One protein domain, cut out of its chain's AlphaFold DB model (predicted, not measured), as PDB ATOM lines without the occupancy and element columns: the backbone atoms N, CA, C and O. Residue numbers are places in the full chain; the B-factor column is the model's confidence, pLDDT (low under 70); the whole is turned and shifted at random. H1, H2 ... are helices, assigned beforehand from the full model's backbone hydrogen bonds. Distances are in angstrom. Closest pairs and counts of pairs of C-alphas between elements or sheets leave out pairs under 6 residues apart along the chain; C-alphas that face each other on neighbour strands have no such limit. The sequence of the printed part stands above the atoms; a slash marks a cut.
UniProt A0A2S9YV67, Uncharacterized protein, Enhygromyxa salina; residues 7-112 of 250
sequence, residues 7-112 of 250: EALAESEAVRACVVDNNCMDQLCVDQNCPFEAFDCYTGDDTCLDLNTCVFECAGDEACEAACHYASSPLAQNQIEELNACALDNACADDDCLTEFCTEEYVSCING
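Overview. This is residues 7 to 112 of the 250 residues of an uncharacterized protein of Enhygromyxa salina (UniProt A0A2S9YV67). Two lobes of short helices stand end to end, joined by residues 43 to 47 and a thin contact between H3 and H5. The smaller lobe has H1 and H3 running opposite ways with H2 across one end of H1; in the larger, the helical hairpin of H4 and H5 packs through H4 on the crossed pair H6 and H8, and H7 lies at the far end. The printed part has 106 residues with eight named helices, H1 to H8 in order along the chain, and no named strand; the class is all helix. The whole is loose, with a radius of gyration of the C-alphas of 16.7 A, and a rod in outline, spanning 52 by 23 by 22 A.

Along the chain. H1 takes residues 7 to 21, beginning at C-alpha 7 (168.909, 194.194, 277.013) and measuring 21.2 A from first to last C-alpha. H2, residues 27 to 33, and H3, residues 35 to 42, follow. H4 takes residues 48 to 58, 15.3 A long, from C-alpha 48 at (171.633, 179.802, 263.645). H5, residues 62 to 71, measures 14.3 A. H6, residues 74 to 89, is the longest helix, 22.6 A. H7 takes residues 95 to 101, and H8, residues 103 to 110, ends at C-alpha 110 (169.340, 177.461, 258.020).

Arrangement. H1 and H3 touch, opposite ways at a shallow tilt of 32 degrees, only just short of steep; their closest C-alphas, of Val 15 and Glu 37, are 4.9 A apart. H1 only just touches H2, with 3 pairs of C-alphas within 8 A, through residues 18 to 19 alone; the closest C-alphas are those of Val 19 and Val 30, 6.4 A. H3 only just touches H5, also with 3 pairs; the C-alphas of Tyr 42 and Tyr 70 come closest, 5.2 A. H4 is the hub, touching H5, H6 and H8. H4 and H5 form a helical hairpin at a shallow tilt of 23 degrees, closest at the C-alphas of Val 55 and Glu 65, 5.1 A. Residues 75 to 80 of H6 alone touch H4, closest at the C-alphas of Cys 48 and Ala 76, 4.0 A. H8 is about perpendicular to H4, at 73 degrees, with the C-alphas of Leu 49 and Ile 110 closest, 4.8 A. H6 and H8 touch, opposite ways at a steep tilt of 42 degrees; the C-alphas of Leu 83 and Glu 105 are closest, 4.9 A. H7 is close to H6 and H8 but not clearly touching; its Leu 98 has its C-alpha 6.4 A from that of Ala 87 and 6.4 A from that of Tyr 106. In H1 to H8 every O i to N i+4 pair is within hydrogen-bond range.

Size, cuts and confidence. The two C-alphas farthest apart, of Asn 23 and Glu 100, are 52.1 A apart. The printed part has no cut, and the seven links between helices are tight. The mean pLDDT of the printed part is 86.7; residues 8 and 112 are under 70.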
ATOM      1  N   GLU A   7     168.659 195.568 276.560       70.81
ATOM      2  CA  GLU A   7     168.909 194.194 277.013       70.81
ATOM      3  C   GLU A   7     170.398 193.955 277.294       70.81
ATOM      4  O   GLU A   7     170.780 193.758 278.445       70.81
ATOM      5  N   ALA A   8     171.259 194.234 276.309       68.25
ATOM      6  CA  ALA A   8     172.716 194.239 276.476       68.25
ATOM      7  C   ALA A   8     173.199 195.174 277.608       68.25
ATOM      8  O   ALA A   8     174.216 194.937 278.270       68.25
ATOM      9  N   LEU A   9     172.486 196.280 277.860       76.88
ATOM     10  CA  LEU A   9     172.774 197.138 279.009       76.88
ATOM     11  C   LEU A   9     172.430 196.443 280.337       76.88
ATOM     12  O   LEU A   9     173.203 196.565 281.283       76.88
ATOM     13  N   ALA A  10     171.305 195.734 280.414       83.31
ATOM     14  CA  ALA A  10     170.902 194.999 281.609       83.31
ATOM     15  C   ALA A  10     171.846 193.821 281.910       83.31
ATOM     16  O   ALA A  10     172.304 193.697 283.046       83.31
ATOM     17  N   GLU A  11     172.209 193.028 280.901       80.19
ATOM     18  CA  GLU A  11     173.155 191.906 281.020       80.19
ATOM     19  C   GLU A  11     174.543 192.386 281.465       80.19
ATOM     20  O   GLU A  11     175.102 191.906 282.455       80.19
ATOM     21  N   SER A  12     175.078 193.429 280.821       82.00
ATOM     22  CA  SER A  12     176.378 193.994 281.213       82.00
ATOM     23  C   SER A  12     176.368 194.618 282.618       82.00
ATOM     24  O   SER A  12     177.389 194.614 283.318       82.00
ATOM     25  N   GLU A  13     175.227 195.148 283.076       87.19
ATOM     26  CA  GLU A  13     175.056 195.613 284.454       87.19
ATOM     27  C   GLU A  13     175.000 194.454 285.456       87.19
ATOM     28  O   GLU A  13     175.578 194.597 286.540       87.19
ATOM     29  N   ALA A  14     174.392 193.321 285.093       87.25
ATOM     30  CA  ALA A  14     174.378 192.103 285.900       87.25
ATOM     31  C   ALA A  14     175.796 191.532 286.076       87.25
ATOM     32  O   ALA A  14     176.238 191.349 287.213       87.25
ATOM     33  N   VAL A  15     176.572 191.404 284.987       88.62
ATOM     34  CA  VAL A  15     177.992 190.999 285.055       88.62
ATOM     35  C   VAL A  15     178.767 191.939 285.961       88.62
ATOM     36  O   VAL A  15     179.488 191.505 286.861       88.62
ATOM     37  N   ARG A  16     178.621 193.255 285.763       88.94
ATOM     38  CA  ARG A  16     179.358 194.241 286.560       88.94
ATOM     39  C   ARG A  16     178.997 194.154 288.039       88.94
ATOM     40  O   ARG A  16     179.884 194.319 288.877       88.94
ATOM     41  N   ALA A  17     177.722 193.948 288.365       92.88
ATOM     42  CA  ALA A  17     177.278 193.773 289.741       92.88
ATOM     43  C   ALA A  17     177.940 192.540 290.368       92.88
ATOM     44  O   ALA A  17     178.594 192.674 291.403       92.88
ATOM     45  N   CYS A  18     177.893 191.394 289.686       92.25
ATOM     46  CA  CYS A  18     178.520 190.171 290.175       92.25
ATOM     47  C   CYS A  18     180.048 190.309 290.336       92.25
ATOM     48  O   CYS A  18     180.605 189.917 291.366       92.25
ATOM     49  N   VAL A  19     180.737 190.930 289.369       93.75
ATOM     50  CA  VAL A  19     182.189 191.190 289.424       93.75
ATOM     51  C   VAL A  19     182.563 192.025 290.647       93.75
ATOM     52  O   VAL A  19     183.562 191.739 291.311       93.75
ATOM     53  N   VAL A  20     181.775 193.059 290.955       93.88
ATOM     54  CA  VAL A  20     181.999 193.922 292.123       93.88
ATOM     55  C   VAL A  20     181.736 193.165 293.423       93.88
ATOM     56  O   VAL A  20     182.552 193.253 294.340       93.88
ATOM     57  N   ASP A  21     180.647 192.401 293.497       96.19
ATOM     58  CA  ASP A  21     180.270 191.656 294.702       96.19
ATOM     59  C   ASP A  21     181.279 190.543 295.034       96.19
ATOM     60  O   ASP A  21     181.584 190.312 296.209       96.19
ATOM     61  N   ASN A  22     181.883 189.930 294.012       92.88
ATOM     62  CA  ASN A  22     182.905 188.890 294.162       92.88
ATOM     63  C   ASN A  22     184.354 189.417 294.138       92.88
ATOM     64  O   ASN A  22     185.293 188.636 294.298       92.88
ATOM     65  N   ASN A  23     184.568 190.734 293.995       94.44
ATOM     66  CA  ASN A  23     185.896 191.352 293.840       94.44
ATOM     67  C   ASN A  23     186.746 190.689 292.735       94.44
ATOM     68  O   ASN A  23     187.953 190.476 292.904       94.44
ATOM     69  N   CYS A  24     186.132 190.364 291.599       92.94
ATOM     70  CA  CYS A  24     186.852 189.743 290.499       92.94
ATOM     71  C   CYS A  24     187.809 190.724 289.812       92.94
ATOM     72  O   CYS A  24     187.452 191.852 289.478       92.94
ATOM     73  N   MET A  25     189.056 190.282 289.624       92.06
ATOM     74  CA  MET A  25     190.161 191.090 289.081       92.06
ATOM     75  C   MET A  25     190.692 190.557 287.742       92.06
ATOM     76  O   MET A  25     191.531 191.205 287.116       92.06
ATOM     77  N   ASP A  26     190.231 189.382 287.321       89.06
ATOM     78  CA  ASP A  26     190.592 188.714 286.076       89.06
ATOM     79  C   ASP A  26     189.425 187.860 285.562       89.06
ATOM     80  O   ASP A  26     188.456 187.622 286.284       89.06
ATOM     81  N   GLN A  27     189.532 187.417 284.305       82.69
ATOM     82  CA  GLN A  27     188.502 186.622 283.636       82.69
ATOM     83  C   GLN A  27     188.258 185.284 284.340       82.69
ATOM     84  O   GLN A  27     187.115 184.886 284.492       82.69
ATOM     85  N   LEU A  28     189.308 184.640 284.863       86.44
ATOM     86  CA  LEU A  28     189.174 183.365 285.571       86.44
ATOM     87  C   LEU A  28     188.252 183.488 286.793       86.44
ATOM     88  O   LEU A  28     187.463 182.588 287.064       86.44
ATOM     89  N   CYS A  29     188.340 184.595 287.533       90.12
ATOM     90  CA  CYS A  29     187.414 184.859 288.625       90.12
ATOM     91  C   CYS A  29     185.980 185.047 288.125       90.12
ATOM     92  O   CYS A  29     185.065 184.521 288.756       90.12
ATOM     93  N   VAL A  30     185.787 185.770 287.016       84.50
ATOM     94  CA  VAL A  30     184.460 185.977 286.412       84.50
ATOM     95  C   VAL A  30     183.858 184.642 285.988       84.50
ATOM     96  O   VAL A  30     182.760 184.325 286.423       84.50
ATOM     97  N   ASP A  31     184.608 183.817 285.262       78.88
ATOM     98  CA  ASP A  31     184.152 182.506 284.788       78.88
ATOM     99  C   ASP A  31     183.800 181.558 285.947       78.88
ATOM    100  O   ASP A  31     182.958 180.680 285.810       78.88
ATOM    101  N   GLN A  32     184.443 181.715 287.110       82.12
ATOM    102  CA  GLN A  32     184.196 180.864 288.278       82.12
ATOM    103  C   GLN A  32     183.095 181.377 289.210       82.12
ATOM    104  O   GLN A  32     182.468 180.569 289.891       82.12
ATOM    105  N   ASN A  33     182.902 182.695 289.312       86.31
ATOM    106  CA  ASN A  33     182.035 183.300 290.335       86.31
ATOM    107  C   ASN A  33     180.842 184.071 289.757       86.31
ATOM    108  O   ASN A  33     179.907 184.345 290.503       86.31
ATOM    109  N   CYS A  34     180.879 184.411 288.469       86.94
ATOM    110  CA  CYS A  34     179.824 185.098 287.721       86.94
ATOM    111  C   CYS A  34     179.493 184.397 286.393       86.94
ATOM    112  O   CYS A  34     179.368 185.071 285.371       86.94
ATOM    113  N   PRO A  35     179.442 183.055 286.351       79.81
ATOM    114  CA  PRO A  35     179.345 182.336 285.090       79.81
ATOM    115  C   PRO A  35     178.026 182.571 284.365       79.81
ATOM    116  O   PRO A  35     178.025 182.617 283.146       79.81
ATOM    117  N   PHE A  36     176.927 182.737 285.102       78.31
ATOM    118  CA  PHE A  36     175.606 182.947 284.520       78.31
ATOM    119  C   PHE A  36     175.490 184.343 283.946       78.31
ATOM    120  O   PHE A  36     175.162 184.494 282.784       78.31
ATOM    121  N   GLU A  37     175.859 185.363 284.725       82.06
ATOM    122  CA  GLU A  37     175.828 186.730 284.230       82.06
ATOM    123  C   GLU A  37     176.775 186.883 283.038       82.06
ATOM    124  O   GLU A  37     176.455 187.580 282.081       82.06
ATOM    125  N   ALA A  38     177.948 186.240 283.087       80.12
ATOM    126  CA  ALA A  38     178.891 186.237 281.977       80.12
ATOM    127  C   ALA A  38     178.316 185.525 280.751       80.12
ATOM    128  O   ALA A  38     178.428 186.056 279.655       80.12
ATOM    129  N   PHE A  39     177.694 184.362 280.929       77.69
ATOM    130  CA  PHE A  39     177.063 183.612 279.853       77.69
ATOM    131  C   PHE A  39     175.918 184.398 279.209       77.69
ATOM    132  O   PHE A  39     175.967 184.617 278.004       77.69
ATOM    133  N   ASP A  40     174.983 184.924 280.001       75.38
ATOM    134  CA  ASP A  40     173.870 185.760 279.526       75.38
ATOM    135  C   ASP A  40     174.370 187.025 278.811       75.38
ATOM    136  O   ASP A  40     173.706 187.567 277.943       75.38
ATOM    137  N   CYS A  41     175.553 187.529 279.170       75.56
ATOM    138  CA  CYS A  41     176.157 188.685 278.510       75.56
ATOM    139  C   CYS A  41     176.975 188.320 277.256       75.56
ATOM    140  O   CYS A  41     177.312 189.209 276.468       75.56
ATOM    141  N   TYR A  42     177.383 187.058 277.102       73.06
ATOM    142  CA  TYR A  42     178.217 186.584 275.991       73.06
ATOM    143  C   TYR A  42     177.453 185.740 274.975       73.06
ATOM    144  O   TYR A  42     178.033 185.347 273.962       73.06
ATOM    145  N   THR A  43     176.188 185.458 275.249       71.81
ATOM    146  CA  THR A  43     175.315 184.628 274.433       71.81
ATOM    147  C   THR A  43     173.926 185.243 274.463       71.81
ATOM    148  O   THR A  43     173.548 185.851 275.461       71.81
ATOM    149  N   GLY A  44     173.183 185.091 273.377       76.00
ATOM    150  CA  GLY A  44     171.784 185.489 273.325       76.00
ATOM    151  C   GLY A  44     170.905 184.333 272.883       76.00
ATOM    152  O   GLY A  44     171.271 183.161 273.004       76.00
ATOM    153  N   ASP A  45     169.729 184.664 272.382       76.38
ATOM    154  CA  ASP A  45     168.710 183.722 271.937       76.38
ATOM    155  C   ASP A  45     168.622 183.605 270.410       76.38
ATOM    156  O   ASP A  45     167.857 182.770 269.924       76.38
ATOM    157  N   ASP A  46     169.427 184.367 269.650       82.56
ATOM    158  CA  ASP A  46     169.406 184.290 268.190       82.56
ATOM    159  C   ASP A  46     169.737 182.860 267.729       82.56
ATOM    160  O   ASP A  46     170.687 182.202 268.188       82.56
ATOM    161  N   THR A  47     168.919 182.400 266.788       83.31
ATOM    162  CA  THR A  47     169.031 181.101 266.132       83.31
ATOM    163  C   THR A  47     170.223 181.047 265.177       83.31
ATOM    164  O   THR A  47     170.846 182.071 264.878       83.31
ATOM    165  N   CYS A  48     170.558 179.868 264.639       87.88
ATOM    166  CA  CYS A  48     171.633 179.802 263.645       87.88
ATOM    167  C   CYS A  48     171.261 180.551 262.358       87.88
ATOM    168  O   CYS A  48     172.108 181.211 261.750       87.88
ATOM    169  N   LEU A  49     169.978 180.532 261.984       88.06
ATOM    170  CA  LEU A  49     169.455 181.306 260.863       88.06
ATOM    171  C   LEU A  49     169.582 182.817 261.106       88.06
ATOM    172  O   LEU A  49     170.007 183.547 260.201       88.06
ATOM    173  N   ASP A  50     169.238 183.286 262.307       88.06
ATOM    174  CA  ASP A  50     169.366 184.696 262.690       88.06
ATOM    175  C   ASP A  50     170.837 185.124 262.693       88.06
ATOM    176  O   ASP A  50     171.192 186.131 262.072       88.06
ATOM    177  N   LEU A  51     171.714 184.301 263.277       89.25
ATOM    178  CA  LEU A  51     173.159 184.513 263.283       89.25
ATOM    179  C   LEU A  51     173.728 184.600 261.860       89.25
ATOM    180  O   LEU A  51     174.430 185.559 261.535       89.25
ATOM    181  N   ASN A  52     173.399 183.638 260.992       88.50
ATOM    182  CA  ASN A  52     173.850 183.623 259.601       88.50
ATOM    183  C   ASN A  52     173.367 184.864 258.835       88.50
ATOM    184  O   ASN A  52     174.135 185.494 258.104       88.50
ATOM    185  N   THR A  53     172.103 185.248 259.032       89.50
ATOM    186  CA  THR A  53     171.519 186.445 258.412       89.50
ATOM    187  C   THR A  53     172.234 187.709 258.886       89.50
ATOM    188  O   THR A  53     172.635 188.534 258.065       89.50
ATOM    189  N   CYS A  54     172.459 187.838 260.193       91.19
ATOM    190  CA  CYS A  54     173.141 188.979 260.794       91.19
ATOM    191  C   CYS A  54     174.580 189.115 260.270       91.19
ATOM    192  O   CYS A  54     174.965 190.180 259.782       91.19
ATOM    193  N   VAL A  55     175.357 188.024 260.271       90.69
ATOM    194  CA  VAL A  55     176.736 188.005 259.749       90.69
ATOM    195  C   VAL A  55     176.774 188.382 258.265       90.69
ATOM    196  O   VAL A  55     177.614 189.184 257.848       90.69
ATOM    197  N   PHE A  56     175.834 187.881 257.458       88.50
ATOM    198  CA  PHE A  56     175.743 188.246 256.044       88.50
ATOM    199  C   PHE A  56     175.488 189.750 255.842       88.50
ATOM    200  O   PHE A  56     176.106 190.382 254.978       88.50
ATOM    201  N   GLU A  57     174.618 190.352 256.657       92.56
ATOM    202  CA  GLU A  57     174.329 191.790 256.616       92.56
ATOM    203  C   GLU A  57     175.516 192.662 257.057       92.56
ATOM    204  O   GLU A  57     175.655 193.796 256.582       92.56
ATOM    205  N   CYS A  58     176.409 192.133 257.898       91.81
ATOM    206  CA  CYS A  58     177.621 192.827 258.337       91.81
ATOM    207  C   CYS A  58     178.659 193.026 257.221       91.81
ATOM    208  O   CYS A  58     179.495 193.927 257.320       91.81
ATOM    209  N   ALA A  59     178.604 192.231 256.144       91.25
ATOM    210  CA  ALA A  59     179.455 192.365 254.959       91.25
ATOM    211  C   ALA A  59     180.971 192.470 255.262       91.25
ATOM    212  O   ALA A  59     181.685 193.243 254.607       91.25
ATOM    213  N   GLY A  60     181.471 191.699 256.239       86.81
ATOM    214  CA  GLY A  60     182.884 191.681 256.634       86.81
ATOM    215  C   GLY A  60     183.281 192.713 257.696       86.81
ATOM    216  O   GLY A  60     184.476 192.918 257.923       86.81
ATOM    217  N   ASP A  61     182.329 193.431 258.302       93.19
ATOM    218  CA  ASP A  61     182.606 194.291 259.457       93.19
ATOM    219  C   ASP A  61     182.766 193.439 260.724       93.19
ATOM    220  O   ASP A  61     181.783 193.041 261.346       93.19
ATOM    221  N   GLU A  62     184.019 193.210 261.133       89.12
ATOM    222  CA  GLU A  62     184.383 192.400 262.310       89.12
ATOM    223  C   GLU A  62     183.641 192.814 263.593       89.12
ATOM    224  O   GLU A  62     183.330 191.972 264.433       89.12
ATOM    225  N   ALA A  63     183.355 194.110 263.781       85.88
ATOM    226  CA  ALA A  63     182.667 194.577 264.983       85.88
ATOM    227  C   ALA A  63     181.164 194.270 264.941       85.88
ATOM    228  O   ALA A  63     180.553 194.060 265.989       85.88
ATOM    229  N   CYS A  64     180.577 194.268 263.745       88.38
ATOM    230  CA  CYS A  64     179.198 193.857 263.521       88.38
ATOM    231  C   CYS A  64     179.059 192.337 263.664       88.38
ATOM    232  O   CYS A  64     178.203 191.882 264.413       88.38
ATOM    233  N   GLU A  65     179.953 191.560 263.045       87.50
ATOM    234  CA  GLU A  65     179.945 190.094 263.135       87.50
ATOM    235  C   GLU A  65     180.096 189.626 264.583       87.50
ATOM    236  O   GLU A  65     179.315 188.805 265.055       87.50
ATOM    237  N   ALA A  66     181.031 190.219 265.336       84.88
ATOM    238  CA  ALA A  66     181.171 189.931 266.761       84.88
ATOM    239  C   ALA A  66     179.880 190.225 267.544       84.88
ATOM    240  O   ALA A  66     179.530 189.470 268.444       84.88
ATOM    241  N   ALA A  67     179.155 191.296 267.201       84.06
ATOM    242  CA  ALA A  67     177.875 191.603 267.835       84.06
ATOM    243  C   ALA A  67     176.791 190.564 267.502       84.06
ATOM    244  O   ALA A  67     176.038 190.203 268.399       84.06
ATOM    245  N   CYS A  68     176.749 190.054 266.267       87.50
ATOM    246  CA  CYS A  68     175.861 188.950 265.892       87.50
ATOM    247  C   CYS A  68     176.168 187.684 266.699       87.50
ATOM    248  O   CYS A  68     175.257 187.043 267.203       87.50
ATOM    249  N   HIS A  69     177.450 187.349 266.878       85.12
ATOM    250  CA  HIS A  69     177.851 186.203 267.698       85.12
ATOM    251  C   HIS A  69     177.453 186.355 269.169       85.12
ATOM    252  O   HIS A  69     177.055 185.379 269.789       85.12
ATOM    253  N   TYR A  70     177.529 187.562 269.734       83.19
ATOM    254  CA  TYR A  70     177.074 187.784 271.109       83.19
ATOM    255  C   TYR A  70     175.560 187.665 271.272       83.19
ATOM    256  O   TYR A  70     175.107 187.305 272.349       83.19
ATOM    257  N   ALA A  71     174.791 187.980 270.228       82.75
ATOM    258  CA  ALA A  71     173.336 187.886 270.256       82.75
ATOM    259  C   ALA A  71     172.820 186.453 270.045       82.75
ATOM    260  O   ALA A  71     171.643 186.196 270.273       82.75
ATOM    261  N   SER A  72     173.681 185.514 269.645       81.19
ATOM    262  CA  SER A  72     173.283 184.143 269.340       81.19
ATOM    263  C   SER A  72     173.546 183.158 270.460       81.19
ATOM    264  O   SER A  72     174.444 183.331 271.292       81.19
ATOM    265  N   SER A  73     172.744 182.097 270.460       81.00
ATOM    266  CA  SER A  73     172.882 181.009 271.421       81.00
ATOM    267  C   SER A  73     174.177 180.218 271.189       81.00
ATOM    268  O   SER A  73     174.678 180.158 270.060       81.00
ATOM    269  N   PRO A  74     174.721 179.524 272.208       79.50
ATOM    270  CA  PRO A  74     175.874 178.644 272.006       79.50
ATOM    271  C   PRO A  74     175.627 177.572 270.943       79.50
ATOM    272  O   PRO A  74     176.549 177.159 270.245       79.50
ATOM    273  N   LEU A  75     174.384 177.106 270.814       81.69
ATOM    274  CA  LEU A  75     174.009 176.142 269.789       81.69
ATOM    275  C   LEU A  75     174.145 176.741 268.389       81.69
ATOM    276  O   LEU A  75     174.827 176.155 267.554       81.69
ATOM    277  N   ALA A  76     173.579 177.930 268.173       83.69
ATOM    278  CA  ALA A  76     173.693 178.659 266.916       83.69
ATOM    279  C   ALA A  76     175.159 178.917 266.539       83.69
ATOM    280  O   ALA A  76     175.545 178.768 265.380       83.69
ATOM    281  N   GLN A  77     175.998 179.248 267.526       85.62
ATOM    282  CA  GLN A  77     177.441 179.410 267.331       85.62
ATOM    283  C   GLN A  77     178.116 178.097 266.892       85.62
ATOM    284  O   GLN A  77     178.865 178.097 265.919       85.62
ATOM    285  N   ASN A  78     177.819 176.967 267.540       84.12
ATOM    286  CA  ASN A  78     178.366 175.668 267.124       84.12
ATOM    287  C   ASN A  78     177.894 175.273 265.714       84.12
ATOM    288  O   ASN A  78     178.698 174.863 264.881       84.12
ATOM    289  N   GLN A  79     176.608 175.452 265.411       86.75
ATOM    290  CA  GLN A  79     176.035 175.107 264.108       86.75
ATOM    291  C   GLN A  79     176.621 175.942 262.969       86.75
ATOM    292  O   GLN A  79     176.911 175.404 261.897       86.75
ATOM    293  N   ILE A  80     176.835 177.248 263.181       89.19
ATOM    294  CA  ILE A  80     177.462 178.089 262.157       89.19
ATOM    295  C   ILE A  80     178.941 177.731 261.982       89.19
ATOM    296  O   ILE A  80     179.458 177.797 260.867       89.19
ATOM    297  N   GLU A  81     179.640 177.333 263.051       89.56
ATOM    298  CA  GLU A  81     181.022 176.854 262.974       89.56
ATOM    299  C   GLU A  81     181.127 175.557 262.163       89.56
ATOM    300  O   GLU A  81     181.987 175.462 261.284       89.56
ATOM    301  N   GLU A  82     180.231 174.597 262.393       90.25
ATOM    302  CA  GLU A  82     180.146 173.346 261.631       90.25
ATOM    303  C   GLU A  82     179.831 173.603 260.152       90.25
ATOM    304  O   GLU A  82     180.543 173.112 259.270       90.25
ATOM    305  N   LEU A  83     178.841 174.457 259.861       91.19
ATOM    306  CA  LEU A  83     178.504 174.842 258.490       91.19
ATOM    307  C   LEU A  83     179.682 175.526 257.787       91.19
ATOM    308  O   LEU A  83     180.005 175.184 256.648       91.19
ATOM    309  N   ASN A  84     180.368 176.449 258.463       91.50
ATOM    310  CA  ASN A  84     181.547 177.124 257.922       91.50
ATOM    311  C   ASN A  84     182.719 176.161 257.690       91.50
ATOM    312  O   ASN A  84     183.436 176.294 256.694       91.50
ATOM    313  N   ALA A  85     182.919 175.186 258.580       94.12
ATOM    314  CA  ALA A  85     183.934 174.153 258.412       94.12
ATOM    315  C   ALA A  85     183.639 173.289 257.178       94.12
ATOM    316  O   ALA A  85     184.519 173.119 256.330       94.12
ATOM    317  N   CYS A  86     182.394 172.834 257.013       95.62
ATOM    318  CA  CYS A  86     181.997 172.084 255.826       95.62
ATOM    319  C   CYS A  86     182.118 172.922 254.542       95.62
ATOM    320  O   CYS A  86     182.635 172.441 253.524       95.62
ATOM    321  N   ALA A  87     181.699 174.191 254.589       95.44
ATOM    322  CA  ALA A  87     181.815 175.123 253.473       95.44
ATOM    323  C   ALA A  87     183.274 175.287 253.030       95.44
ATOM    324  O   ALA A  87     183.573 175.268 251.833       95.44
ATOM    325  N   LEU A  88     184.195 175.408 253.992       95.69
ATOM    326  CA  LEU A  88     185.627 175.512 253.734       95.69
ATOM    327  C   LEU A  88     186.184 174.228 253.106       95.69
ATOM    328  O   LEU A  88     186.905 174.305 252.107       95.69
ATOM    329  N   ASP A  89     185.836 173.064 253.657       97.44
ATOM    330  CA  ASP A  89     186.328 171.763 253.196       97.44
ATOM    331  C   ASP A  89     185.850 171.420 251.775       97.44
ATOM    332  O   ASP A  89     186.602 170.835 250.988       97.44
ATOM    333  N   ASN A  90     184.640 171.853 251.409       96.62
ATOM    334  CA  ASN A  90     184.062 171.656 250.076       96.62
ATOM    335  C   ASN A  90     184.261 172.851 249.126       96.62
ATOM    336  O   ASN A  90     183.837 172.799 247.971       96.62
ATOM    337  N   ALA A  91     184.952 173.906 249.576       96.62
ATOM    338  CA  ALA A  91     185.148 175.156 248.841       96.62
ATOM    339  C   ALA A  91     183.833 175.773 248.322       96.62
ATOM    340  O   ALA A  91     183.778 176.305 247.206       96.62
ATOM    341  N   CYS A  92     182.782 175.699 249.136       96.00
ATOM    342  CA  CYS A  92     181.485 176.273 248.822       96.00
ATOM    343  C   CYS A  92     181.504 177.800 248.914       96.00
ATOM    344  O   CYS A  92     182.100 178.385 249.815       96.00
ATOM    345  N   ALA A  93     180.852 178.446 247.946       91.56
ATOM    346  CA  ALA A  93     180.752 179.904 247.844       91.56
ATOM    347  C   ALA A  93     179.303 180.398 247.691       91.56
ATOM    348  O   ALA A  93     179.077 181.603 247.582       91.56
ATOM    349  N   ASP A  94     178.345 179.474 247.634       90.25
ATOM    350  CA  ASP A  94     176.918 179.724 247.482       90.25
ATOM    351  C   ASP A  94     176.094 178.610 248.148       90.25
ATOM    352  O   ASP A  94     176.608 177.531 248.464       90.25
ATOM    353  N   ASP A  95     174.807 178.891 248.354       89.56
ATOM    354  CA  ASP A  95     173.855 177.967 248.978       89.56
ATOM    355  C   ASP A  95     173.636 176.698 248.146       89.56
ATOM    356  O   ASP A  95     173.368 175.636 248.705       89.56
ATOM    357  N   ASP A  96     173.776 176.770 246.819       93.50
ATOM    358  CA  ASP A  96     173.659 175.596 245.946       93.50
ATOM    359  C   ASP A  96     174.759 174.573 246.281       93.50
ATOM    360  O   ASP A  96     174.482 173.383 246.416       93.50
ATOM    361  N   CYS A  97     175.998 175.026 246.500       96.19
ATOM    362  CA  CYS A  97     177.072 174.152 246.961       96.19
ATOM    363  C   CYS A  97     176.826 173.624 248.379       96.19
ATOM    364  O   CYS A  97     177.009 172.430 248.624       96.19
ATOM    365  N   LEU A  98     176.389 174.480 249.312       92.81
ATOM    366  CA  LEU A  98     176.125 174.059 250.693       92.81
ATOM    367  C   LEU A  98     175.009 173.013 250.759       92.81
ATOM    368  O   LEU A  98     175.144 171.999 251.433       92.81
ATOM    369  N   THR A  99     173.938 173.195 249.995       91.12
ATOM    370  CA  THR A  99     172.831 172.233 249.937       91.12
ATOM    371  C   THR A  99     173.175 170.936 249.206       91.12
ATOM    372  O   THR A  99     172.438 169.966 249.358       91.12
ATOM    373  N   GLU A 100     174.268 170.878 248.438       93.50
ATOM    374  CA  GLU A 100     174.749 169.648 247.794       93.50
ATOM    375  C   GLU A 100     175.782 168.903 248.654       93.50
ATOM    376  O   GLU A 100     175.717 167.678 248.760       93.50
ATOM    377  N   PHE A 101     176.721 169.621 249.276       94.62
ATOM    378  CA  PHE A 101     177.888 169.023 249.944       94.62
ATOM    379  C   PHE A 101     177.906 169.166 251.470       94.62
ATOM    380  O   PHE A 101     178.652 168.440 252.119       94.62
ATOM    381  N   CYS A 102     177.087 170.059 252.022       93.69
ATOM    382  CA  CYS A 102     176.983 170.378 253.451       93.69
ATOM    383  C   CYS A 102     175.521 170.338 253.907       93.69
ATOM    384  O   CYS A 102     175.050 171.225 254.614       93.69
ATOM    385  N   THR A 103     174.748 169.372 253.393       90.31
ATOM    386  CA  THR A 103     173.290 169.346 253.591       90.31
ATOM    387  C   THR A 103     172.922 169.265 255.069       90.31
ATOM    388  O   THR A 103     171.977 169.926 255.482       90.31
ATOM    389  N   GLU A 104     173.651 168.465 255.844       87.50
ATOM    390  CA  GLU A 104     173.368 168.226 257.261       87.50
ATOM    391  C   GLU A 104     173.568 169.514 258.067       87.50
ATOM    392  O   GLU A 104     172.642 169.982 258.731       87.50
ATOM    393  N   GLU A 105     174.725 170.158 257.919       89.19
ATOM    394  CA  GLU A 105     175.051 171.413 258.595       89.19
ATOM    395  C   GLU A 105     174.159 172.561 258.107       89.19
ATOM    396  O   GLU A 105     173.700 173.389 258.895       89.19
ATOM    397  N   TYR A 106     173.853 172.595 256.805       88.94
ATOM    398  CA  TYR A 106     172.981 173.612 256.223       88.94
ATOM    399  C   TYR A 106     171.551 173.482 256.746       88.94
ATOM    400  O   TYR A 106     170.934 174.484 257.091       88.94
ATOM    401  N   VAL A 107     171.002 172.266 256.827       86.06
ATOM    402  CA  VAL A 107     169.647 172.055 257.354       86.06
ATOM    403  C   VAL A 107     169.596 172.322 258.857       86.06
ATOM    404  O   VAL A 107     168.646 172.964 259.306       86.06
ATOM    405  N   SER A 108     170.619 171.898 259.603       84.75
ATOM    406  CA  SER A 108     170.759 172.194 261.034       84.75
ATOM    407  C   SER A 108     170.731 173.704 261.290       84.75
ATOM    408  O   SER A 108     169.969 174.168 262.130       84.75
ATOM    409  N   CYS A 109     171.483 174.486 260.508       85.19
ATOM    410  CA  CYS A 109     171.609 175.921 260.741       85.19
ATOM    411  C   CYS A 109     170.503 176.785 260.096       85.19
ATOM    412  O   CYS A 109     170.003 177.724 260.703       85.19
ATOM    413  N   ILE A 110     170.135 176.524 258.839       81.94
ATOM    414  CA  ILE A 110     169.340 177.461 258.020       81.94
ATOM    415  C   ILE A 110     167.852 177.107 257.993       81.94
ATOM    416  O   ILE A 110     167.008 177.990 257.853       81.94
ATOM    417  N   ASN A 111     167.499 175.826 258.124       71.19
ATOM    418  CA  ASN A 111     166.099 175.388 258.064       71.19
ATOM    419  C   ASN A 111     165.389 175.410 259.427       71.19
ATOM    420  O   ASN A 111     164.230 175.003 259.502       71.19
ATOM    421  N   GLY A 112     166.066 175.864 260.483       61.62
ATOM    422  CA  GLY A 112     165.508 176.041 261.824       61.62
ATOM    423  C   GLY A 112     165.045 174.757 262.514       61.62
ATOM    424  O   GLY A 112     164.336 174.798 263.516       61.62
TER     425      GLY A 112